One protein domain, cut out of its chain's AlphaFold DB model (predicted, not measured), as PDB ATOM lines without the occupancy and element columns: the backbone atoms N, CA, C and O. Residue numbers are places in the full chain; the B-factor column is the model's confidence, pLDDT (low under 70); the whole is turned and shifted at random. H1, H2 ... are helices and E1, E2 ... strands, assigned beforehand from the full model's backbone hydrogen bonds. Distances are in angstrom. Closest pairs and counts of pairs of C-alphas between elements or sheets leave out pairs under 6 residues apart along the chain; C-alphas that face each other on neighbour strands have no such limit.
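Overview. This is residues 32 to 202 of the 970 residues of the protein "uncharacterized protein LOC105890458" of Clupea harengus (UniProt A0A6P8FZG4). Two strand-built lobes lie end to end: in the first, residues 32 to 107, the sheets E1 E7 E6 E3 and E2 E5 E4 make a sandwich, two sheets face to face, and in the second, residues 114 to 202, the small sheet E9 E12 E11 covers part of the larger, twisted sheet E8 E14 E13 E10. The long hairpin E13 and E14 runs through the second lobe and on beside the first, where E14 comes close to E1 and E2. The printed part has 171 residues, with one named helix and fourteen named strands in the order E1 to E9, H1, E10 to E14; the class is mostly strand. Both four-strand sheets are mixed and both three-strand sheets antiparallel; the whole is compact, with a radius of gyration of the C-alphas of 17.5 A and spans of 50 by 35 by 28 A.

Along the chain. E1, residues 32 to 36, begins at C-alpha 32 (-96.335, -34.569, 0.520). E2 is residues 41 to 44, E3 57 to 60, E4 72 to 75, E5 78 to 81 and E6 90 to 95. E7, residues 99 to 107, is 25.6 A long, and E8, residues 114 to 121, 19.5 A. E9 is residues 127 to 129, H1 133 to 136, E10 142 to 147, E11 157 to 160 and E12 163 to 166. E13, residues 175 to 185, is 31.8 A long; E14, residues 188 to 201, is 42.3 A and ends at C-alpha 201 (-112.486, -21.180, 15.270).

Arrangement. E1 and E7 are parallel, with N 33 and O 103 2.9 A apart, within hydrogen-bond range. The hairpin E6 and E7 has N 92 and O 102 at 2.8 A; E3 is antiparallel to E6, with N 93 and O 59 at 2.8 A. E5 has antiparallel neighbours E2, N 43 to O 79 2.9 A, and E4, N 80 to O 73 2.8 A. The planes of these two sheets are 18 degrees apart. The closest C-alphas of E1 and E14, Ile 35 and Ala 193, are 7.0 A apart. E14 is parallel to E8, N 118 to O 197 2.8 A, and antiparallel to E13, N 181 to O 192 2.8 A; E10 is antiparallel to E13, N 180 to O 144 2.8 A. E12 has antiparallel neighbours E9, N 128 to O 164 2.9 A, and E11, N 158 to O 165 2.9 A. H1 only grazes the sheets E8 E14 E13 E10 and E2 E5 E4; it is too short for an O i to N i+4 pair, and its one O i to N i+3 pair is within range.

Size, cuts and confidence. The C-alphas farthest apart, those of Pro 65 and His 123, are 51.8 A apart. The printed part has no cut; the links E2 to E3 and E3 to E4 are long. Its mean pLDDT is 76.7, with 43 residues under 70, among them 46 to 56 and 133 to 141.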
ATOM      1  N   ILE A  32     -96.608 -35.769   1.324       83.25
ATOM      2  CA  ILE A  32     -96.335 -34.569   0.520       83.25
ATOM      3  C   ILE A  32     -95.469 -33.613   1.347       83.25
ATOM      4  O   ILE A  32     -95.709 -33.421   2.541       83.25
ATOM      5  N   TYR A  33     -94.464 -33.013   0.713       84.69
ATOM      6  CA  TYR A  33     -93.603 -31.991   1.308       84.69
ATOM      7  C   TYR A  33     -93.431 -30.818   0.342       84.69
ATOM      8  O   TYR A  33     -92.963 -31.015  -0.782       84.69
ATOM      9  N   ASN A  34     -93.742 -29.600   0.785       87.44
ATOM     10  CA  ASN A  34     -93.499 -28.379   0.022       87.44
ATOM     11  C   ASN A  34     -92.257 -27.658   0.568       87.44
ATOM     12  O   ASN A  34     -92.117 -27.448   1.775       87.44
ATOM     13  N   ILE A  35     -91.348 -27.244  -0.316       88.38
ATOM     14  CA  ILE A  35     -90.197 -26.408   0.041       88.38
ATOM     15  C   ILE A  35     -89.968 -25.308  -1.002       88.38
ATOM     16  O   ILE A  35     -90.221 -25.507  -2.185       88.38
ATOM     17  N   SER A  36     -89.480 -24.140  -0.588       89.12
ATOM     18  CA  SER A  36     -89.055 -23.083  -1.509       89.12
ATOM     19  C   SER A  36     -87.617 -23.292  -2.017       89.12
ATOM     20  O   SER A  36     -86.744 -23.778  -1.290       89.12
ATOM     21  N   VAL A  37     -87.347 -22.906  -3.269       87.12
ATOM     22  CA  VAL A  37     -86.010 -22.953  -3.891       87.12
ATOM     23  C   VAL A  37     -84.976 -22.234  -3.017       87.12
ATOM     24  O   VAL A  37     -85.217 -21.151  -2.493       87.12
ATOM     25  N   GLY A  38     -83.792 -22.834  -2.880       85.25
ATOM     26  CA  GLY A  38     -82.698 -22.291  -2.070       85.25
ATOM     27  C   GLY A  38     -82.691 -22.770  -0.614       85.25
ATOM     28  O   GLY A  38     -81.644 -22.698   0.030       85.25
ATOM     29  N   HIS A  39     -83.792 -23.337  -0.113       88.50
ATOM     30  CA  HIS A  39     -83.815 -23.987   1.196       88.50
ATOM     31  C   HIS A  39     -83.343 -25.447   1.144       88.50
ATOM     32  O   HIS A  39     -83.325 -26.100   0.101       88.50
ATOM     33  N   ALA A  40     -82.946 -25.966   2.301       88.50
ATOM     34  CA  ALA A  40     -82.504 -27.332   2.511       88.50
ATOM     35  C   ALA A  40     -83.660 -28.249   2.931       88.50
ATOM     36  O   ALA A  40     -84.383 -27.929   3.880       88.50
ATOM     37  N   MET A  41     -83.773 -29.419   2.295       87.12
ATOM     38  CA  MET A  41     -84.748 -30.455   2.659       87.12
ATOM     39  C   MET A  41     -84.073 -31.768   3.060       87.12
ATOM     40  O   MET A  41     -83.013 -32.114   2.537       87.12
ATOM     41  N   ARG A  42     -84.722 -32.526   3.952       85.44
ATOM     42  CA  ARG A  42     -84.418 -33.936   4.233       85.44
ATOM     43  C   ARG A  42     -85.712 -34.741   4.205       85.44
ATOM     44  O   ARG A  42     -86.559 -34.532   5.070       85.44
ATOM     45  N   LEU A  43     -85.836 -35.677   3.268       86.06
ATOM     46  CA  LEU A  43     -86.922 -36.658   3.258       86.06
ATOM     47  C   LEU A  43     -86.444 -37.923   3.994       86.06
ATOM     48  O   LEU A  43     -85.463 -38.536   3.558       86.06
ATOM     49  N   PRO A  44     -87.055 -38.302   5.131       79.62
ATOM     50  CA  PRO A  44     -86.820 -39.599   5.750       79.62
ATOM     51  C   PRO A  44     -87.604 -40.705   5.027       79.62
ATOM     52  O   PRO A  44     -88.699 -40.463   4.528       79.62
ATOM     53  N   CYS A  45     -87.070 -41.924   5.040       76.12
ATOM     54  CA  CYS A  45     -87.849 -43.148   4.870       76.12
ATOM     55  C   CYS A  45     -88.084 -43.728   6.274       76.12
ATOM     56  O   CYS A  45     -87.178 -44.347   6.843       76.12
ATOM     57  N   ASP A  46     -89.242 -43.441   6.874       66.31
ATOM     58  CA  ASP A  46     -89.555 -43.791   8.268       66.31
ATOM     59  C   ASP A  46     -90.317 -45.136   8.366       66.31
ATOM     60  O   ASP A  46     -91.449 -45.200   8.838       66.31
ATOM     61  N   ASP A  47     -89.649 -46.230   7.983       53.16
ATOM     62  CA  ASP A  47     -90.028 -47.608   8.354       53.16
ATOM     63  C   ASP A  47     -89.598 -47.842   9.827       53.16
ATOM     64  O   ASP A  47     -88.570 -48.458  10.111       53.16
ATOM     65  N   VAL A  48     -90.317 -47.245  10.792       43.16
ATOM     66  CA  VAL A  48     -89.914 -47.220  12.219       43.16
ATOM     67  C   VAL A  48     -90.961 -47.853  13.135       43.16
ATOM     68  O   VAL A  48     -91.664 -47.170  13.874       43.16
ATOM     69  N   GLU A  49     -90.973 -49.186  13.160       38.31
ATOM     70  CA  GLU A  49     -91.477 -49.946  14.315       38.31
ATOM     71  C   GLU A  49     -90.345 -50.655  15.087       38.31
ATOM     72  O   GLU A  49     -90.456 -50.858  16.293       38.31
ATOM     73  N   ASN A  50     -89.204 -50.954  14.443       39.38
ATOM     74  CA  ASN A  50     -88.002 -51.489  15.099       39.38
ATOM     75  C   ASN A  50     -86.702 -50.911  14.509       39.38
ATOM     76  O   ASN A  50     -86.582 -50.702  13.306       39.38
ATOM     77  N   GLY A  51     -85.714 -50.653  15.370       43.84
ATOM     78  CA  GLY A  51     -84.512 -49.862  15.063       43.84
ATOM     79  C   GLY A  51     -83.388 -50.562  14.283       43.84
ATOM     80  O   GLY A  51     -82.224 -50.367  14.626       43.84
ATOM     81  N   GLU A  52     -83.693 -51.352  13.249       47.19
ATOM     82  CA  GLU A  52     -82.679 -51.928  12.349       47.19
ATOM     83  C   GLU A  52     -82.500 -51.083  11.077       47.19
ATOM     84  O   GLU A  52     -83.349 -51.078  10.188       47.19
ATOM     85  N   SER A  53     -81.356 -50.407  10.939       48.69
ATOM     86  CA  SER A  53     -81.036 -49.592   9.756       48.69
ATOM     87  C   SER A  53     -80.670 -50.452   8.535       48.69
ATOM     88  O   SER A  53     -79.496 -50.574   8.181       48.69
ATOM     89  N   ARG A  54     -81.674 -51.032   7.869       55.66
ATOM     90  CA  ARG A  54     -81.511 -51.721   6.576       55.66
ATOM     91  C   ARG A  54     -81.145 -50.734   5.458       55.66
ATOM     92  O   ARG A  54     -81.414 -49.537   5.548       55.66
ATOM     93  N   ASN A  55     -80.531 -51.243   4.389       59.75
ATOM     94  CA  ASN A  55     -80.079 -50.442   3.247       59.75
ATOM     95  C   ASN A  55     -81.263 -49.971   2.380       59.75
ATOM     96  O   ASN A  55     -81.566 -50.580   1.356       59.75
ATOM     97  N   VAL A  56     -81.919 -48.882   2.788       68.69
ATOM     98  CA  VAL A  56     -82.988 -48.229   2.017       68.69
ATOM     99  C   VAL A  56     -82.448 -47.751   0.668       68.69
ATOM    100  O   VAL A  56     -81.551 -46.907   0.610       68.69
ATOM    101  N   MET A  57     -83.032 -48.246  -0.423       74.25
ATOM    102  CA  MET A  57     -82.739 -47.770  -1.774       74.25
ATOM    103  C   MET A  57     -83.798 -46.754  -2.210       74.25
ATOM    104  O   MET A  57     -84.989 -47.060  -2.213       74.25
ATOM    105  N   TRP A  58     -83.361 -45.555  -2.591       80.81
ATOM    106  CA  TRP A  58     -84.224 -44.506  -3.136       80.81
ATOM    107  C   TRP A  58     -84.254 -44.558  -4.667       80.81
ATOM    108  O   TRP A  58     -83.224 -44.797  -5.302       80.81
ATOM    109  N   ARG A  59     -85.412 -44.268  -5.270       79.56
ATOM    110  CA  ARG A  59     -85.577 -44.095  -6.723       79.56
ATOM    111  C   ARG A  59     -86.561 -42.966  -7.042       79.56
ATOM    112  O   ARG A  59     -87.461 -42.691  -6.259       79.56
ATOM    113  N   ARG A  60     -86.407 -42.305  -8.192       84.44
ATOM    114  CA  ARG A  60     -87.340 -41.272  -8.686       84.44
ATOM    115  C   ARG A  60     -88.268 -41.909  -9.727       84.44
ATOM    116  O   ARG A  60     -87.759 -42.453 -10.714       84.44
ATOM    117  N   LYS A  61     -89.601 -41.871  -9.550       73.19
ATOM    118  CA  LYS A  61     -90.511 -42.354 -10.615       73.19
ATOM    119  C   LYS A  61     -90.296 -41.469 -11.854       73.19
ATOM    120  O   LYS A  61     -90.256 -40.247 -11.757       73.19
ATOM    121  N   GLY A  62     -90.057 -42.111 -12.999       64.62
ATOM    122  CA  GLY A  62     -89.501 -41.482 -14.208       64.62
ATOM    123  C   GLY A  62     -88.114 -42.002 -14.621       64.62
ATOM    124  O   GLY A  62     -87.681 -41.734 -15.735       64.62
ATOM    125  N   GLY A  63     -87.430 -42.784 -13.774       62.06
ATOM    126  CA  GLY A  63     -86.251 -43.577 -14.171       62.06
ATOM    127  C   GLY A  63     -84.913 -42.827 -14.229       62.06
ATOM    128  O   GLY A  63     -83.912 -43.409 -14.639       62.06
ATOM    129  N   VAL A  64     -84.868 -41.562 -13.804       63.81
ATOM    130  CA  VAL A  64     -83.629 -40.769 -13.731       63.81
ATOM    131  C   VAL A  64     -82.800 -41.179 -12.498       63.81
ATOM    132  O   VAL A  64     -83.344 -41.164 -11.387       63.81
ATOM    133  N   PRO A  65     -81.498 -41.510 -12.635       63.75
ATOM    134  CA  PRO A  65     -80.635 -41.811 -11.493       63.75
ATOM    135  C   PRO A  65     -80.394 -40.586 -10.599       63.75
ATOM    136  O   PRO A  65     -79.932 -39.540 -11.058       63.75
ATOM    137  N   LEU A  66     -80.657 -40.745  -9.299       69.94
ATOM    138  CA  LEU A  66     -80.585 -39.675  -8.291       69.94
ATOM    139  C   LEU A  66     -79.207 -39.005  -8.193       69.94
ATOM    140  O   LEU A  66     -79.122 -37.806  -7.949       69.94
ATOM    141  N   ASP A  67     -78.144 -39.768  -8.446       60.72
ATOM    142  CA  ASP A  67     -76.739 -39.342  -8.360       60.72
ATOM    143  C   ASP A  67     -76.338 -38.311  -9.442       60.72
ATOM    144  O   ASP A  67     -75.247 -37.749  -9.422       60.72
ATOM    145  N   THR A  68     -77.231 -38.027 -10.401       61.06
ATOM    146  CA  THR A  68     -77.014 -37.010 -11.446       61.06
ATOM    147  C   THR A  68     -77.579 -35.626 -11.088       61.06
ATOM    148  O   THR A  68     -77.213 -34.622 -11.706       61.06
ATOM    149  N   ASP A  69     -78.448 -35.528 -10.074       69.19
ATOM    150  CA  ASP A  69     -79.129 -34.285  -9.702       69.19
ATOM    151  C   ASP A  69     -78.256 -33.420  -8.772       69.19
ATOM    152  O   ASP A  69     -78.355 -33.471  -7.547       69.19
ATOM    153  N   ALA A  70     -77.413 -32.554  -9.348       68.94
ATOM    154  CA  ALA A  70     -76.541 -31.656  -8.579       68.94
ATOM    155  C   ALA A  70     -77.304 -30.898  -7.469       68.94
ATOM    156  O   ALA A  70     -78.244 -30.142  -7.760       68.94
ATOM    157  N   GLY A  71     -76.879 -31.103  -6.215       76.25
ATOM    158  CA  GLY A  71     -77.548 -30.636  -4.994       76.25
ATOM    159  C   GLY A  71     -78.269 -31.729  -4.188       76.25
ATOM    160  O   GLY A  71     -78.817 -31.406  -3.139       76.25
ATOM    161  N   VAL A  72     -78.274 -32.987  -4.644       84.56
ATOM    162  CA  VAL A  72     -78.885 -34.138  -3.950       84.56
ATOM    163  C   VAL A  72     -77.816 -35.026  -3.297       84.56
ATOM    164  O   VAL A  72     -76.759 -35.251  -3.877       84.56
ATOM    165  N   GLU A  73     -78.088 -35.539  -2.093       83.44
ATOM    166  CA  GLU A  73     -77.232 -36.490  -1.357       83.44
ATOM    167  C   GLU A  73     -78.110 -37.570  -0.699       83.44
ATOM    168  O   GLU A  73     -78.947 -37.262   0.150       83.44
ATOM    169  N   VAL A  74     -77.922 -38.848  -1.049       77.94
ATOM    170  CA  VAL A  74     -78.555 -39.977  -0.337       77.94
ATOM    171  C   VAL A  74     -77.626 -40.426   0.791       77.94
ATOM    172  O   VAL A  74     -76.473 -40.776   0.542       77.94
ATOM    173  N   ARG A  75     -78.102 -40.406   2.042       72.62
ATOM    174  CA  ARG A  75     -77.275 -40.691   3.225       72.62
ATOM    175  C   ARG A  75     -78.084 -41.309   4.364       72.62
ATOM    176  O   ARG A  75     -78.913 -40.646   4.988       72.62
ATOM    177  N   GLY A  76     -77.788 -42.572   4.673       72.88
ATOM    178  CA  GLY A  76     -78.583 -43.379   5.604       72.88
ATOM    179  C   GLY A  76     -79.958 -43.702   5.012       72.88
ATOM    180  O   GLY A  76     -80.084 -43.873   3.803       72.88
ATOM    181  N   ASN A  77     -81.005 -43.718   5.839       74.25
ATOM    182  CA  ASN A  77     -82.389 -43.934   5.397       74.25
ATOM    183  C   ASN A  77     -83.039 -42.704   4.722       74.25
ATOM    184  O   ASN A  77     -84.262 -42.627   4.644       74.25
ATOM    185  N   ALA A  78     -82.264 -41.706   4.290       78.62
ATOM    186  CA  ALA A  78     -82.787 -40.393   3.918       78.62
ATOM    187  C   ALA A  78     -82.099 -39.784   2.694       78.62
ATOM    188  O   ALA A  78     -80.900 -39.971   2.476       78.62
ATOM    189  N   ILE A  79     -82.859 -38.986   1.948       85.12
ATOM    190  CA  ILE A  79     -82.371 -38.173   0.833       85.12
ATOM    191  C   ILE A  79     -82.416 -36.686   1.213       85.12
ATOM    192  O   ILE A  79     -83.385 -36.198   1.805       85.12
ATOM    193  N   TRP A  80     -81.329 -35.979   0.922       86.44
ATOM    194  CA  TRP A  80     -81.114 -34.570   1.239       86.44
ATOM    195  C   TRP A  80     -81.059 -33.727  -0.032       86.44
ATOM    196  O   TRP A  80     -80.515 -34.160  -1.046       86.44
ATOM    197  N   PHE A  81     -81.552 -32.493   0.062       88.50
ATOM    198  CA  PHE A  81     -81.517 -31.486  -0.996       88.50
ATOM    199  C   PHE A  81     -80.846 -30.228  -0.435       88.50
ATOM    200  O   PHE A  81     -81.362 -29.628   0.508       88.50
ATOM    201  N   LEU A  82     -79.668 -29.866  -0.951       86.44
ATOM    202  CA  LEU A  82     -78.726 -28.918  -0.336       86.44
ATOM    203  C   LEU A  82     -78.086 -27.954  -1.363       86.44
ATOM    204  O   LEU A  82     -76.897 -28.080  -1.673       86.44
ATOM    205  N   PRO A  83     -78.815 -26.930  -1.849       86.94
ATOM    206  CA  PRO A  83     -80.229 -26.640  -1.600       86.94
ATOM    207  C   PRO A  83     -81.166 -27.270  -2.644       86.94
ATOM    208  O   PRO A  83     -80.742 -27.669  -3.735       86.94
ATOM    209  N   ALA A  84     -82.461 -27.284  -2.324       87.00
ATOM    210  CA  ALA A  84     -83.532 -27.639  -3.243       87.00
ATOM    211  C   ALA A  84     -83.635 -26.643  -4.416       87.00
ATOM    212  O   ALA A  84     -83.476 -25.429  -4.262       87.00
ATOM    213  N   GLN A  85     -83.913 -27.181  -5.601       86.88
ATOM    214  CA  GLN A  85     -84.089 -26.477  -6.873       86.88
ATOM    215  C   GLN A  85     -85.402 -26.946  -7.514       86.88
ATOM    216  O   GLN A  85     -85.773 -28.101  -7.339       86.88
ATOM    217  N   ALA A  86     -86.071 -26.113  -8.318       84.31
ATOM    218  CA  ALA A  86     -87.367 -26.461  -8.927       84.31
ATOM    219  C   ALA A  86     -87.353 -27.810  -9.688       84.31
ATOM    220  O   ALA A  86     -88.319 -28.574  -9.634       84.31
ATOM    221  N   LYS A  87     -86.214 -28.151 -10.318       82.06
ATOM    222  CA  LYS A  87     -85.962 -29.428 -11.019       82.06
ATOM    223  C   LYS A  87     -86.054 -30.677 -10.126       82.06
ATOM    224  O   LYS A  87     -86.170 -31.780 -10.653       82.06
ATOM    225  N   HIS A  88     -85.954 -30.523  -8.804       86.81
ATOM    226  CA  HIS A  88     -86.063 -31.597  -7.812       86.81
ATOM    227  C   HIS A  88     -87.521 -31.924  -7.455       86.81
ATOM    228  O   HIS A  88     -87.756 -32.825  -6.664       86.81
ATOM    229  N   SER A  89     -88.510 -31.231  -8.028       86.31
ATOM    230  CA  SER A  89     -89.924 -31.565  -7.807       86.31
ATOM    231  C   SER A  89     -90.295 -32.927  -8.414       86.31
ATOM    232  O   SER A  89     -89.834 -33.276  -9.505       86.31
ATOM    233  N   GLY A  90     -91.157 -33.690  -7.743       87.12
ATOM    234  CA  GLY A  90     -91.696 -34.968  -8.216       87.12
ATOM    235  C   GLY A  90     -91.699 -36.073  -7.160       87.12
ATOM    236  O   GLY A  90     -91.434 -35.833  -5.981       87.12
ATOM    237  N   VAL A  91     -91.991 -37.294  -7.614       86.81
ATOM    238  CA  VAL A  91     -92.188 -38.467  -6.754       86.81
ATOM    239  C   VAL A  91     -90.879 -39.218  -6.525       86.81
ATOM    240  O   VAL A  91     -90.250 -39.725  -7.464       86.81
ATOM    241  N   TYR A  92     -90.515 -39.332  -5.254       86.88
ATOM    242  CA  TYR A  92     -89.408 -40.124  -4.737       86.88
ATOM    243  C   TYR A  92     -89.976 -41.329  -3.994       86.88
ATOM    244  O   TYR A  92     -90.814 -41.187  -3.114       86.88
ATOM    245  N   GLU A  93     -89.511 -42.518  -4.339       85.06
ATOM    246  CA  GLU A  93     -89.944 -43.775  -3.743       85.06
ATOM    247  C   GLU A  93     -88.775 -44.368  -2.954       85.06
ATOM    248  O   GLU A  93     -87.658 -44.460  -3.479       85.06
ATOM    249  N   CYS A  94     -89.011 -44.760  -1.701       82.69
ATOM    250  CA  CYS A  94     -88.032 -45.494  -0.905       82.69
ATOM    251  C   CYS A  94     -88.454 -46.959  -0.749       82.69
ATOM    252  O   CYS A  94     -89.576 -47.278  -0.356       82.69
ATOM    253  N   ASN A  95     -87.539 -47.864  -1.097       70.12
ATOM    254  CA  ASN A  95     -87.773 -49.303  -1.087       70.12
ATOM    255  C   ASN A  95     -87.542 -49.861   0.329       70.12
ATOM    256  O   ASN A  95     -86.443 -50.329   0.642       70.12
ATOM    257  N   GLY A  96     -88.553 -49.710   1.191       63.97
ATOM    258  CA  GLY A  96     -88.618 -50.286   2.537       63.97
ATOM    259  C   GLY A  96     -89.263 -51.675   2.540       63.97
ATOM    260  O   GLY A  96     -89.107 -52.451   1.599       63.97
ATOM    261  N   THR A  97     -90.012 -51.986   3.597       61.91
ATOM    262  CA  THR A  97     -90.845 -53.202   3.688       61.91
ATOM    263  C   THR A  97     -92.042 -53.131   2.731       61.91
ATOM    264  O   THR A  97     -92.459 -54.142   2.170       61.91
ATOM    265  N   TYR A  98     -92.535 -51.913   2.493       63.44
ATOM    266  CA  TYR A  98     -93.483 -51.546   1.443       63.44
ATOM    267  C   TYR A  98     -92.916 -50.345   0.651       63.44
ATOM    268  O   TYR A  98     -92.104 -49.590   1.196       63.44
ATOM    269  N   PRO A  99     -93.287 -50.154  -0.631       69.69
ATOM    270  CA  PRO A  99     -92.782 -49.047  -1.445       69.69
ATOM    271  C   PRO A  99     -93.460 -47.724  -1.060       69.69
ATOM    272  O   PRO A  99     -94.575 -47.441  -1.495       69.69
ATOM    273  N   PHE A 100     -92.781 -46.911  -0.250       79.31
ATOM    274  CA  PHE A 100     -93.317 -45.652   0.274       79.31
ATOM    275  C   PHE A 100     -93.037 -44.494  -0.698       79.31
ATOM    276  O   PHE A 100     -91.880 -44.221  -1.040       79.31
ATOM    277  N   HIS A 101     -94.093 -43.826  -1.162       83.88
ATOM    278  CA  HIS A 101     -94.073 -42.806  -2.211       83.88
ATOM    279  C   HIS A 101     -94.212 -41.394  -1.623       83.88
ATOM    280  O   HIS A 101     -95.242 -41.024  -1.062       83.88
ATOM    281  N   ILE A 102     -93.185 -40.568  -1.809       86.31
ATOM    282  CA  ILE A 102     -93.107 -39.198  -1.295       86.31
ATOM    283  C   ILE A 102     -93.108 -38.203  -2.454       86.31
ATOM    284  O   ILE A 102     -92.198 -38.200  -3.283       86.31
ATOM    285  N   GLN A 103     -94.090 -37.305  -2.482       87.06
ATOM    286  CA  GLN A 103     -94.107 -36.164  -3.395       87.06
ATOM    287  C   GLN A 103     -93.332 -34.993  -2.783       87.06
ATOM    288  O   GLN A 103     -93.687 -34.483  -1.718       87.06
ATOM    289  N   LEU A 104     -92.300 -34.528  -3.487       87.94
ATOM    290  CA  LEU A 104     -91.610 -33.275  -3.191       87.94
ATOM    291  C   LEU A 104     -92.079 -32.193  -4.169       87.94
ATOM    292  O   LEU A 104     -91.919 -32.338  -5.380       87.94
ATOM    293  N   ASN A 105     -92.605 -31.088  -3.650       88.06
ATOM    294  CA  ASN A 105     -92.918 -29.887  -4.423       88.06
ATOM    295  C   ASN A 105     -91.867 -28.814  -4.109       88.06
ATOM    296  O   ASN A 105     -91.707 -28.445  -2.944       88.06
ATOM    297  N   VAL A 106     -91.154 -28.309  -5.123       87.94
ATOM    298  CA  VAL A 106     -90.162 -27.237  -4.948       87.94
ATOM    299  C   VAL A 106     -90.602 -25.967  -5.680       87.94
ATOM    300  O   VAL A 106     -90.391 -25.840  -6.887       87.94
ATOM    301  N   ASP A 107     -91.201 -25.028  -4.946       85.06
ATOM    302  CA  ASP A 107     -91.722 -23.769  -5.494       85.06
ATOM    303  C   ASP A 107     -90.684 -22.627  -5.504       85.06
ATOM    304  O   ASP A 107     -89.725 -22.590  -4.735       85.06
ATOM    305  N   SER A 108     -90.896 -21.672  -6.404       79.25
ATOM    306  CA  SER A 108     -90.132 -20.439  -6.594       79.25
ATOM    307  C   SER A 108     -90.349 -19.339  -5.539       79.25
ATOM    308  O   SER A 108     -89.580 -18.376  -5.525       79.25
ATOM    309  N   GLY A 109     -91.368 -19.438  -4.678       76.50
ATOM    310  CA  GLY A 109     -91.692 -18.440  -3.660       76.50
ATOM    311  C   GLY A 109     -90.651 -18.299  -2.540       76.50
ATOM    312  O   GLY A 109     -89.818 -19.170  -2.309       76.50
ATOM    313  N   SER A 110     -90.706 -17.189  -1.797       75.19
ATOM    314  CA  SER A 110     -89.758 -16.898  -0.701       75.19
ATOM    315  C   SER A 110     -90.033 -17.667   0.600       75.19
ATOM    316  O   SER A 110     -89.193 -17.681   1.497       75.19
ATOM    317  N   CYS A 111     -91.202 -18.298   0.715       84.38
ATOM    318  CA  CYS A 111     -91.560 -19.249   1.768       84.38
ATOM    319  C   CYS A 111     -92.190 -20.477   1.105       84.38
ATOM    320  O   CYS A 111     -92.797 -20.323   0.043       84.38
ATOM    321  N   PRO A 112     -92.136 -21.661   1.732       84.69
ATOM    322  CA  PRO A 112     -92.921 -22.792   1.270       84.69
ATOM    323  C   PRO A 112     -94.412 -22.566   1.524       84.69
ATOM    324  O   PRO A 112     -94.796 -21.858   2.464       84.69
ATOM    325  N   GLU A 113     -95.246 -23.229   0.727       83.75
ATOM    326  CA  GLU A 113     -96.676 -23.367   0.999       83.75
ATOM    327  C   GLU A 113     -96.923 -24.108   2.332       83.75
ATOM    328  O   GLU A 113     -96.025 -24.734   2.904       83.75
ATOM    329  N   ALA A 114     -98.129 -23.980   2.890       81.88
ATOM    330  CA  ALA A 114     -98.496 -24.631   4.141       81.88
ATOM    331  C   ALA A 114     -98.603 -26.157   3.964       81.88
ATOM    332  O   ALA A 114     -99.559 -26.652   3.377       81.88
ATOM    333  N   ASP A 115     -97.649 -26.898   4.537       72.06
ATOM    334  CA  ASP A 115     -97.682 -28.369   4.597       72.06
ATOM    335  C   ASP A 115     -98.802 -28.902   5.505       72.06
ATOM    336  O   ASP A 115     -99.227 -30.045   5.366       72.06
ATOM    337  N   PHE A 116     -99.223 -28.104   6.491       75.00
ATOM    338  CA  PHE A 116    -100.190 -28.502   7.510       75.00
ATOM    339  C   PHE A 116    -101.007 -27.316   8.005       75.00
ATOM    340  O   PHE A 116    -100.465 -26.225   8.216       75.00
ATOM    341  N   ASP A 117    -102.259 -27.593   8.341       81.94
ATOM    342  CA  ASP A 117    -103.126 -26.689   9.084       81.94
ATOM    343  C   ASP A 117    -103.098 -27.055  10.585       81.94
ATOM    344  O   ASP A 117    -102.780 -28.185  10.973       81.94
ATOM    345  N   VAL A 118    -103.344 -26.067  11.447       82.38
ATOM    346  CA  VAL A 118    -103.425 -26.202  12.906       82.38
ATOM    347  C   VAL A 118    -104.557 -25.330  13.427       82.38
ATOM    348  O   VAL A 118    -104.513 -24.104  13.315       82.38
ATOM    349  N   ASP A 119    -105.519 -25.963  14.081       79.75
ATOM    350  CA  ASP A 119    -106.697 -25.308  14.638       79.75
ATOM    351  C   ASP A 119    -106.463 -24.763  16.048       79.75
ATOM    352  O   ASP A 119    -105.839 -25.405  16.904       79.75
ATOM    353  N   ARG A 120    -106.997 -23.572  16.328       79.81
ATOM    354  CA  ARG A 120    -107.090 -23.005  17.679       79.81
ATOM    355  C   ARG A 120    -108.449 -22.359  17.899       79.81
ATOM    356  O   ARG A 120    -109.034 -21.784  16.987       79.81
ATOM    357  N   THR A 121    -108.938 -22.423  19.129       73.06
ATOM    358  CA  THR A 121    -110.181 -21.769  19.538       73.06
ATOM    359  C   THR A 121    -109.916 -20.368  20.081       73.06
ATOM    360  O   THR A 121    -108.919 -20.127  20.773       73.06
ATOM    361  N   LEU A 122    -110.815 -19.439  19.755       73.12
ATOM    362  CA  LEU A 122    -110.746 -18.036  20.167       73.12
ATOM    363  C   LEU A 122    -110.561 -17.891  21.693       73.12
ATOM    364  O   LEU A 122    -111.156 -18.627  22.478       73.12
ATOM    365  N   HIS A 123    -109.734 -16.930  22.102       67.00
ATOM    366  CA  HIS A 123    -109.377 -16.595  23.489       67.00
ATOM    367  C   HIS A 123    -108.603 -17.664  24.295       67.00
ATOM    368  O   HIS A 123    -108.312 -17.449  25.472       67.00
ATOM    369  N   THR A 124    -108.199 -18.788  23.691       70.75
ATOM    370  CA  THR A 124    -107.307 -19.775  24.342       70.75
ATOM    371  C   THR A 124    -105.823 -19.429  24.161       70.75
ATOM    372  O   THR A 124    -105.476 -18.635  23.291       70.75
ATOM    373  N   SER A 125    -104.903 -20.009  24.950       75.00
ATOM    374  CA  SER A 125    -103.456 -19.804  24.737       75.00
ATOM    375  C   SER A 125    -102.889 -20.836  23.751       75.00
ATOM    376  O   SER A 125    -102.722 -22.006  24.107       75.00
ATOM    377  N   GLY A 126    -102.573 -20.417  22.526       76.31
ATOM    378  CA  GLY A 126    -102.064 -21.295  21.470       76.31
ATOM    379  C   GLY A 126    -100.549 -21.529  21.523       76.31
ATOM    380  O   GLY A 126     -99.778 -20.650  21.903       76.31
ATOM    381  N   ILE A 127    -100.099 -22.706  21.075       82.19
ATOM    382  CA  ILE A 127     -98.686 -22.981  20.757       82.19
ATOM    383  C   ILE A 127     -98.592 -23.540  19.331       82.19
ATOM    384  O   ILE A 127     -99.349 -24.448  18.971       82.19
ATOM    385  N   LEU A 128     -97.646 -23.010  18.551       83.88
ATOM    386  CA  LEU A 128     -97.194 -23.530  17.260       83.88
ATOM    387  C   LEU A 128     -95.764 -24.074  17.416       83.88
ATOM    388  O   LEU A 128     -94.877 -23.374  17.905       83.88
ATOM    389  N   ASN A 129     -95.535 -25.323  17.007       82.75
ATOM    390  CA  ASN A 129     -94.231 -25.994  17.079       82.75
ATOM    391  C   ASN A 129     -93.562 -25.993  15.697       82.75
ATOM    392  O   ASN A 129     -94.204 -26.342  14.710       82.75
ATOM    393  N   CYS A 130     -92.269 -25.669  15.617       82.25
ATOM    394  CA  CYS A 130     -91.541 -25.684  14.347       82.25
ATOM    395  C   CYS A 130     -91.248 -27.128  13.886       82.25
ATOM    396  O   CYS A 130     -90.394 -27.809  14.458       82.25
ATOM    397  N   ARG A 131     -91.930 -27.603  12.831       74.25
ATOM    398  CA  ARG A 131     -91.831 -28.983  12.292       74.25
ATOM    399  C   ARG A 131     -90.591 -29.230  11.398       74.25
ATOM    400  O   ARG A 131     -90.669 -29.945  10.400       74.25
ATOM    401  N   VAL A 132     -89.446 -28.646  11.772       73.31
ATOM    402  CA  VAL A 132     -88.104 -28.858  11.162       73.31
ATOM    403  C   VAL A 132     -87.206 -29.715  12.091       73.31
ATOM    404  O   VAL A 132     -85.988 -29.826  11.945       73.31
ATOM    405  N   ASN A 133     -87.833 -30.395  13.055       58.66
ATOM    406  CA  ASN A 133     -87.248 -31.357  13.997       58.66
ATOM    407  C   ASN A 133     -86.435 -32.484  13.326       58.66
ATOM    408  O   ASN A 133     -85.469 -32.977  13.907       58.66
ATOM    409  N   HIS A 134     -86.781 -32.866  12.091       60.56
ATOM    410  CA  HIS A 134     -86.049 -33.877  11.315       60.56
ATOM    411  C   HIS A 134     -84.623 -33.441  10.921       60.56
ATOM    412  O   HIS A 134     -83.830 -34.308  10.550       60.56
ATOM    413  N   ILE A 135     -84.292 -32.145  11.015       63.47
ATOM    414  CA  ILE A 135     -82.946 -31.575  10.798       63.47
ATOM    415  C   ILE A 135     -82.345 -31.063  12.123       63.47
ATOM    416  O   ILE A 135     -81.137 -31.166  12.333       63.47
ATOM    417  N   SER A 136     -83.167 -30.575  13.062       54.12
ATOM    418  CA  SER A 136     -82.699 -29.900  14.288       54.12
ATOM    419  C   SER A 136     -81.902 -30.766  15.279       54.12
ATOM    420  O   SER A 136     -81.366 -30.226  16.242       54.12
ATOM    421  N   ARG A 137     -81.827 -32.092  15.095       58.19
ATOM    422  CA  ARG A 137     -81.121 -33.017  16.007       58.19
ATOM    423  C   ARG A 137     -79.589 -32.874  16.023       58.19
ATOM    424  O   ARG A 137     -78.964 -33.505  16.867       58.19
ATOM    425  N   PHE A 138     -78.986 -32.093  15.119       52.56
ATOM    426  CA  PHE A 138     -77.549 -32.209  14.820       52.56
ATOM    427  C   PHE A 138     -76.679 -30.952  15.016       52.56
ATOM    428  O   PHE A 138     -75.458 -31.087  14.990       52.56
ATOM    429  N   ILE A 139     -77.236 -29.738  15.146       54.38
ATOM    430  CA  ILE A 139     -76.455 -28.480  15.043       54.38
ATOM    431  C   ILE A 139     -76.965 -27.408  16.032       54.38
ATOM    432  O   ILE A 139     -78.159 -27.338  16.324       54.38
ATOM    433  N   ASN A 140     -76.071 -26.521  16.493       58.41
ATOM    434  CA  ASN A 140     -76.426 -25.246  17.134       58.41
ATOM    435  C   ASN A 140     -77.185 -24.353  16.136       58.41
ATOM    436  O   ASN A 140     -76.570 -23.703  15.292       58.41
ATOM    437  N   THR A 141     -78.515 -24.340  16.207       64.75
ATOM    438  CA  THR A 141     -79.377 -23.685  15.209       64.75
ATOM    439  C   THR A 141     -80.134 -22.487  15.766       64.75
ATOM    440  O   THR A 141     -80.588 -22.489  16.910       64.75
ATOM    441  N   THR A 142     -80.310 -21.462  14.932       75.31
ATOM    442  CA  THR A 142     -81.237 -20.354  15.195       75.31
ATOM    443  C   THR A 142     -82.511 -20.549  14.377       75.31
ATOM    444  O   THR A 142     -82.475 -21.068  13.262       75.31
ATOM    445  N   ILE A 143     -83.659 -20.163  14.935       80.31
ATOM    446  CA  ILE A 143     -84.963 -20.262  14.268       80.31
ATOM    447  C   ILE A 143     -85.595 -18.875  14.244       80.31
ATOM    448  O   ILE A 143     -85.752 -18.235  15.284       80.31
ATOM    449  N   THR A 144     -85.975 -18.420  13.054       85.50
ATOM    450  CA  THR A 144     -86.720 -17.175  12.836       85.50
ATOM    451  C   THR A 144     -88.130 -17.505  12.370       85.50
ATOM    452  O   THR A 144     -88.296 -18.249  11.406       85.50
ATOM    453  N   TRP A 145     -89.141 -16.950  13.036       86.25
ATOM    454  CA  TRP A 145     -90.547 -17.123  12.665       86.25
ATOM    455  C   TRP A 145     -91.070 -15.914  11.876       86.25
ATOM    456  O   TRP A 145     -90.735 -14.768  12.188       86.25
ATOM    457  N   LEU A 146     -91.915 -16.186  10.885       87.56
ATOM    458  CA  LEU A 146     -92.589 -15.229  10.007       87.56
ATOM    459  C   LEU A 146     -94.106 -15.485  10.029       87.56
ATOM    460  O   LEU A 146     -94.527 -16.624  10.236       87.56
ATOM    461  N   LYS A 147     -94.915 -14.458   9.747       87.56
ATOM    462  CA  LYS A 147     -96.348 -14.580   9.415       87.56
ATOM    463  C   LYS A 147     -96.592 -13.968   8.037       87.56
ATOM    464  O   LYS A 147     -96.144 -12.852   7.792       87.56
ATOM    465  N   GLU A 148     -97.253 -14.696   7.138       86.44
ATOM    466  CA  GLU A 148     -97.447 -14.313   5.724       86.44
ATOM    467  C   GLU A 148     -96.147 -13.790   5.070       86.44
ATOM    468  O   GLU A 148     -96.094 -12.696   4.502       86.44
ATOM    469  N   CYS A 149     -95.057 -14.553   5.237       85.00
ATOM    470  CA  CYS A 149     -93.687 -14.223   4.816       85.00
ATOM    471  C   CYS A 149     -93.071 -12.924   5.379       85.00
ATOM    472  O   CYS A 149     -92.008 -12.505   4.921       85.00
ATOM    473  N   LYS A 150     -93.680 -12.292   6.388       85.44
ATOM    474  CA  LYS A 150     -93.188 -11.054   7.014       85.44
ATOM    475  C   LYS A 150     -92.695 -11.299   8.447       85.44
ATOM    476  O   LYS A 150     -93.180 -12.224   9.104       85.44
ATOM    477  N   PRO A 151     -91.738 -10.498   8.958       84.06
ATOM    478  CA  PRO A 151     -91.317 -10.563  10.356       84.06
ATOM    479  C   PRO A 151     -92.496 -10.379  11.318       84.06
ATOM    480  O   PRO A 151     -93.380  -9.564  11.067       84.06
ATOM    481  N   LEU A 152     -92.495 -11.125  12.423       81.75
ATOM    482  CA  LEU A 152     -93.549 -11.046  13.434       81.75
ATOM    483  C   LEU A 152     -93.482  -9.761  14.266       81.75
ATOM    484  O   LEU A 152     -92.448  -9.434  14.857       81.75
ATOM    485  N   GLU A 153     -94.636  -9.116  14.389       72.25
ATOM    486  CA  GLU A 153     -94.946  -8.122  15.417       72.25
ATOM    487  C   GLU A 153     -95.085  -8.828  16.787       72.25
ATOM    488  O   GLU A 153     -95.467 -10.000  16.851       72.25
ATOM    489  N   LYS A 154     -94.664  -8.185  17.885       65.06
ATOM    490  CA  LYS A 154     -94.253  -8.907  19.114       65.06
ATOM    491  C   LYS A 154     -95.219  -8.823  20.298       65.06
ATOM    492  O   LYS A 154     -94.989  -9.484  21.310       65.06
ATOM    493  N   ASP A 155     -96.280  -8.038  20.203       57.81
ATOM    494  CA  ASP A 155     -96.926  -7.478  21.397       57.81
ATOM    495  C   ASP A 155     -97.691  -8.536  22.228       57.81
ATOM    496  O   ASP A 155     -97.610  -8.580  23.467       57.81
ATOM    497  N   HIS A 156     -98.330  -9.505  21.564       61.97
ATOM    498  CA  HIS A 156     -99.025 -10.638  22.194       61.97
ATOM    499  C   HIS A 156     -98.336 -12.007  22.023       61.97
ATOM    500  O   HIS A 156     -98.839 -13.007  22.546       61.97
ATOM    501  N   ILE A 157     -97.158 -12.067  21.389       69.88
ATOM    502  CA  ILE A 157     -96.475 -13.318  21.006       69.88
ATOM    503  C   ILE A 157     -95.185 -13.545  21.813       69.88
ATOM    504  O   ILE A 157     -94.305 -12.691  21.862       69.88
ATOM    505  N   PHE A 158     -95.022 -14.735  22.402       68.75
ATOM    506  CA  PHE A 158     -93.774 -15.158  23.048       68.75
ATOM    507  C   PHE A 158     -93.056 -16.227  22.213       68.75
ATOM    508  O   PHE A 158     -93.537 -17.353  22.073       68.75
ATOM    509  N   ILE A 159     -91.883 -15.886  21.677       65.31
ATOM    510  CA  ILE A 159     -91.075 -16.779  20.837       65.31
ATOM    511  C   ILE A 159     -90.045 -17.517  21.705       65.31
ATOM    512  O   ILE A 159     -89.118 -16.912  22.239       65.31
ATOM    513  N   LYS A 160     -90.181 -18.842  21.808       65.00
ATOM    514  CA  LYS A 160     -89.090 -19.764  22.168       65.00
ATOM    515  C   LYS A 160     -88.398 -20.243  20.882       65.00
ATOM    516  O   LYS A 160     -89.035 -20.218  19.830       65.00
ATOM    517  N   PRO A 161     -87.159 -20.773  20.937       66.56
ATOM    518  CA  PRO A 161     -86.451 -21.238  19.741       66.56
ATOM    519  C   PRO A 161     -87.288 -22.180  18.859       66.56
ATOM    520  O   PRO A 161     -87.504 -21.904  17.687       66.56
ATOM    521  N   THR A 162     -87.854 -23.248  19.427       71.00
ATOM    522  CA  THR A 162     -88.635 -24.250  18.678       71.00
ATOM    523  C   THR A 162     -90.153 -24.033  18.701       71.00
ATOM    524  O   THR A 162     -90.875 -24.791  18.052       71.00
ATOM    525  N   GLN A 163     -90.659 -23.031  19.436       80.44
ATOM    526  CA  GLN A 163     -92.096 -22.847  19.684       80.44
ATOM    527  C   GLN A 163     -92.507 -21.372  19.698       80.44
ATOM    528  O   GLN A 163     -91.951 -20.575  20.453       80.44
ATOM    529  N   LEU A 164     -93.556 -21.027  18.960       83.88
ATOM    530  CA  LEU A 164     -94.234 -19.737  19.047       83.88
ATOM    531  C   LEU A 164     -95.464 -19.897  19.951       83.88
ATOM    532  O   LEU A 164     -96.317 -20.745  19.685       83.88
ATOM    533  N   ARG A 165     -95.560 -19.111  21.032       81.81
ATOM    534  CA  ARG A 165     -96.711 -19.113  21.951       81.81
ATOM    535  C   ARG A 165     -97.534 -17.833  21.815       81.81
ATOM    536  O   ARG A 165     -97.026 -16.737  22.039       81.81
ATOM    537  N   LEU A 166     -98.819 -18.005  21.530       83.81
ATOM    538  CA  LEU A 166     -99.854 -16.975  21.534       83.81
ATOM    539  C   LEU A 166    -100.412 -16.876  22.965       83.81
ATOM    540  O   LEU A 166    -100.777 -17.898  23.554       83.81
ATOM    541  N   LYS A 167    -100.429 -15.674  23.563       73.75
ATOM    542  CA  LYS A 167    -100.933 -15.480  24.943       73.75
ATOM    543  C   LYS A 167    -102.437 -15.765  25.035       73.75
ATOM    544  O   LYS A 167    -102.868 -16.492  25.924       73.75
ATOM    545  N   SER A 168    -103.186 -15.208  24.090       75.12
ATOM    546  CA  SER A 168    -104.610 -15.405  23.832       75.12
ATOM    547  C   SER A 168    -104.770 -15.363  22.312       75.12
ATOM    548  O   SER A 168    -104.137 -14.519  21.683       75.12
ATOM    549  N   VAL A 169    -105.509 -16.304  21.727       80.12
ATOM    550  CA  VAL A 169    -105.692 -16.422  20.274       80.12
ATOM    551  C   VAL A 169    -106.841 -15.525  19.828       80.12
ATOM    552  O   VAL A 169    -107.982 -15.705  20.261       80.12
ATOM    553  N   GLU A 170    -106.559 -14.590  18.931       81.25
ATOM    554  CA  GLU A 170    -107.557 -13.719  18.310       81.25
ATOM    555  C   GLU A 170    -107.890 -14.155  16.875       81.25
ATOM    556  O   GLU A 170    -107.130 -14.862  16.220       81.25
ATOM    557  N   LYS A 171    -109.021 -13.693  16.324       76.94
ATOM    558  CA  LYS A 171    -109.385 -13.966  14.917       76.94
ATOM    559  C   LYS A 171    -108.363 -13.383  13.922       76.94
ATOM    560  O   LYS A 171    -108.191 -13.906  12.826       76.94
ATOM    561  N   THR A 172    -107.675 -12.319  14.328       79.81
ATOM    562  CA  THR A 172    -106.526 -11.675  13.668       79.81
ATOM    563  C   THR A 172    -105.266 -12.549  13.646       79.81
ATOM    564  O   THR A 172    -104.395 -12.336  12.799       79.81
ATOM    565  N   ASP A 173    -105.158 -13.561  14.516       82.38
ATOM    566  CA  ASP A 173    -104.020 -14.483  14.529       82.38
ATOM    567  C   ASP A 173    -104.079 -15.523  13.409       82.38
ATOM    568  O   ASP A 173    -103.027 -16.025  13.029       82.38
ATOM    569  N   ALA A 174    -105.236 -15.780  12.794       84.06
ATOM    570  CA  ALA A 174    -105.329 -16.678  11.640       84.06
ATOM    571  C   ALA A 174    -104.351 -16.288  10.506       84.06
ATOM    572  O   ALA A 174    -104.036 -15.106  10.319       84.06
ATOM    573  N   GLY A 175    -103.855 -17.288   9.770       87.44
ATOM    574  CA  GLY A 175    -102.903 -17.111   8.664       87.44
ATOM    575  C   GLY A 175    -101.719 -18.084   8.683       87.44
ATOM    576  O   GLY A 175    -101.594 -18.936   9.561       87.44
ATOM    577  N   ASN A 176    -100.837 -17.968   7.698       89.38
ATOM    578  CA  ASN A 176     -99.683 -18.838   7.494       89.38
ATOM    579  C   ASN A 176     -98.485 -18.392   8.348       89.38
ATOM    580  O   ASN A 176     -97.982 -17.277   8.195       89.38
ATOM    581  N   TYR A 177     -97.987 -19.280   9.212       88.75
ATOM    582  CA  TYR A 177     -96.778 -19.076  10.015       88.75
ATOM    583  C   TYR A 177     -95.639 -19.943   9.480       88.75
ATOM    584  O   TYR A 177     -95.725 -21.171   9.499       88.75
ATOM    585  N   THR A 178     -94.551 -19.316   9.040       88.88
ATOM    586  CA  THR A 178     -93.351 -20.008   8.547       88.88
ATOM    587  C   THR A 178     -92.272 -19.974   9.620       88.88
ATOM    588  O   THR A 178     -91.876 -18.891  10.053       88.88
ATOM    589  N   CYS A 179     -91.751 -21.130  10.036       88.12
ATOM    590  CA  CYS A 179     -90.497 -21.177  10.788       88.12
ATOM    591  C   CYS A 179     -89.332 -21.463   9.834       88.12
ATOM    592  O   CYS A 179     -89.404 -22.371   9.007       88.12
ATOM    593  N   VAL A 180     -88.258 -20.681   9.948       86.94
ATOM    594  CA  VAL A 180     -87.029 -20.828   9.162       86.94
ATOM    595  C   VAL A 180     -85.885 -21.165  10.111       86.94
ATOM    596  O   VAL A 180     -85.482 -20.344  10.936       86.94
ATOM    597  N   LEU A 181     -85.389 -22.394  10.004       85.88
ATOM    598  CA  LEU A 181     -84.209 -22.916  10.684       85.88
ATOM    599  C   LEU A 181     -82.954 -22.480   9.921       85.88
ATOM    600  O   LEU A 181     -82.863 -22.723   8.722       85.88
ATOM    601  N   HIS A 182     -81.964 -21.911  10.604       83.56
ATOM    602  CA  HIS A 182     -80.645 -21.599  10.046       83.56
ATOM    603  C   HIS A 182     -79.610 -22.537  10.670       83.56
ATOM    604  O   HIS A 182     -79.568 -22.690  11.895       83.56
ATOM    605  N   PHE A 183     -78.785 -23.182   9.843       81.62
ATOM    606  CA  PHE A 183     -77.791 -24.158  10.293       81.62
ATOM    607  C   PHE A 183     -76.519 -24.128   9.436       81.62
ATOM    608  O   PHE A 183     -76.579 -23.870   8.237       81.62
ATOM    609  N   ASN A 184     -75.361 -24.415  10.035       81.38
ATOM    610  CA  ASN A 184     -74.107 -24.591   9.299       81.38
ATOM    611  C   ASN A 184     -73.783 -26.081   9.158       81.38
ATOM    612  O   ASN A 184     -73.728 -26.794  10.160       81.38
ATOM    613  N   ARG A 185     -73.537 -26.541   7.930       76.56
ATOM    614  CA  ARG A 185     -73.006 -27.874   7.643       76.56
ATOM    615  C   ARG A 185     -71.746 -27.726   6.794       76.56
ATOM    616  O   ARG A 185     -71.775 -27.080   5.751       76.56
ATOM    617  N   GLU A 186     -70.652 -28.341   7.245       75.25
ATOM    618  CA  GLU A 186     -69.379 -28.417   6.506       75.25
ATOM    619  C   GLU A 186     -68.850 -27.026   6.073       75.25
ATOM    620  O   GLU A 186     -68.306 -26.840   4.987       75.25
ATOM    621  N   GLY A 187     -69.039 -26.017   6.933       74.94
ATOM    622  CA  GLY A 187     -68.624 -24.631   6.704       74.94
ATOM    623  C   GLY A 187     -69.632 -23.783   5.922       74.94
ATOM    624  O   GLY A 187     -69.537 -22.556   5.954       74.94
ATOM    625  N   ARG A 188     -70.640 -24.387   5.280       80.75
ATOM    626  CA  ARG A 188     -71.686 -23.679   4.528       80.75
ATOM    627  C   ARG A 188     -72.933 -23.458   5.383       80.75
ATOM    628  O   ARG A 188     -73.418 -24.375   6.042       80.75
ATOM    629  N   ASN A 189     -73.476 -22.244   5.337       84.31
ATOM    630  CA  ASN A 189     -74.766 -21.927   5.946       84.31
ATOM    631  C   ASN A 189     -75.900 -22.338   5.002       84.31
ATOM    632  O   ASN A 189     -75.916 -21.938   3.839       84.31
ATOM    633  N   TYR A 190     -76.861 -23.085   5.531       86.00
ATOM    634  CA  TYR A 190     -78.104 -23.468   4.875       86.00
ATOM    635  C   TYR A 190     -79.291 -23.009   5.726       86.00
ATOM    636  O   TYR A 190     -79.190 -22.856   6.947       86.00
ATOM    637  N   THR A 191     -80.438 -22.817   5.083       88.25
ATOM    638  CA  THR A 191     -81.701 -22.518   5.761       88.25
ATOM    639  C   THR A 191     -82.736 -23.569   5.387       88.25
ATOM    640  O   THR A 191     -82.767 -24.019   4.249       88.25
ATOM    641  N   SER A 192     -83.602 -23.976   6.307       87.31
ATOM    642  CA  SER A 192     -84.719 -24.886   6.031       87.31
ATOM    643  C   SER A 192     -85.997 -24.269   6.577       87.31
ATOM    644  O   SER A 192     -86.055 -23.909   7.752       87.31
ATOM    645  N   ALA A 193     -86.988 -24.080   5.712       88.12
ATOM    646  CA  ALA A 193     -88.237 -23.410   6.040       88.12
ATOM    647  C   ALA A 193     -89.395 -24.407   6.046       88.12
ATOM    648  O   ALA A 193     -89.407 -25.349   5.255       88.12
ATOM    649  N   ARG A 194     -90.388 -24.178   6.908       86.44
ATOM    650  CA  ARG A 194     -91.658 -24.907   6.866       86.44
ATOM    651  C   ARG A 194     -92.807 -24.022   7.325       86.44
ATOM    652  O   ARG A 194     -92.679 -23.324   8.333       86.44
ATOM    653  N   THR A 195     -93.911 -24.054   6.586       88.19
ATOM    654  CA  THR A 195     -95.098 -23.229   6.838       88.19
ATOM    655  C   THR A 195     -96.216 -24.067   7.451       88.19
ATOM    656  O   THR A 195     -96.378 -25.250   7.153       88.19
ATOM    657  N   THR A 196     -96.979 -23.460   8.355       86.62
ATOM    658  CA  THR A 196     -98.135 -24.055   9.025       86.62
ATOM    659  C   THR A 196     -99.253 -23.022   9.079       86.62
ATOM    660  O   THR A 196     -99.030 -21.906   9.550       86.62
ATOM    661  N   ARG A 197    -100.442 -23.367   8.586       88.19
ATOM    662  CA  ARG A 197    -101.594 -22.463   8.567       88.19
ATOM    663  C   ARG A 197    -102.326 -22.531   9.902       88.19
ATOM    664  O   ARG A 197    -102.791 -23.590  10.302       88.19
ATOM    665  N   LEU A 198    -102.433 -21.406  10.596       86.88
ATOM    666  CA  LEU A 198    -103.258 -21.278  11.791       86.88
ATOM    667  C   LEU A 198    -104.697 -20.958  11.373       86.88
ATOM    668  O   LEU A 198    -104.957 -19.878  10.836       86.88
ATOM    669  N   GLN A 199    -105.622 -21.876  11.649       82.19
ATOM    670  CA  GLN A 199    -107.061 -21.624  11.584       82.19
ATOM    671  C   GLN A 199    -107.583 -21.241  12.979       82.19
ATOM    672  O   GLN A 199    -107.144 -21.799  13.987       82.19
ATOM    673  N   VAL A 200    -108.501 -20.269  13.052       79.88
ATOM    674  CA  VAL A 200    -109.062 -19.780  14.325       79.88
ATOM    675  C   VAL A 200    -110.579 -19.920  14.332       79.88
ATOM    676  O   VAL A 200    -111.287 -19.167  13.660       79.88
ATOM    677  N   HIS A 201    -111.066 -20.857  15.142       72.31
ATOM    678  CA  HIS A 201    -112.486 -21.180  15.270       72.31
ATOM    679  C   HIS A 201    -113.122 -20.455  16.455       72.31
ATOM    680  O   HIS A 201    -112.527 -20.304  17.526       72.31
ATOM    681  N   VAL A 202    -114.363 -20.010  16.268       60.31
ATOM    682  CA  VAL A 202    -115.182 -19.428  17.336       60.31
ATOM    683  C   VAL A 202    -115.949 -20.560  18.009       60.31
ATOM    684  O   VAL A 202    -116.625 -21.323  17.325       60.31
TER     685      VAL A 202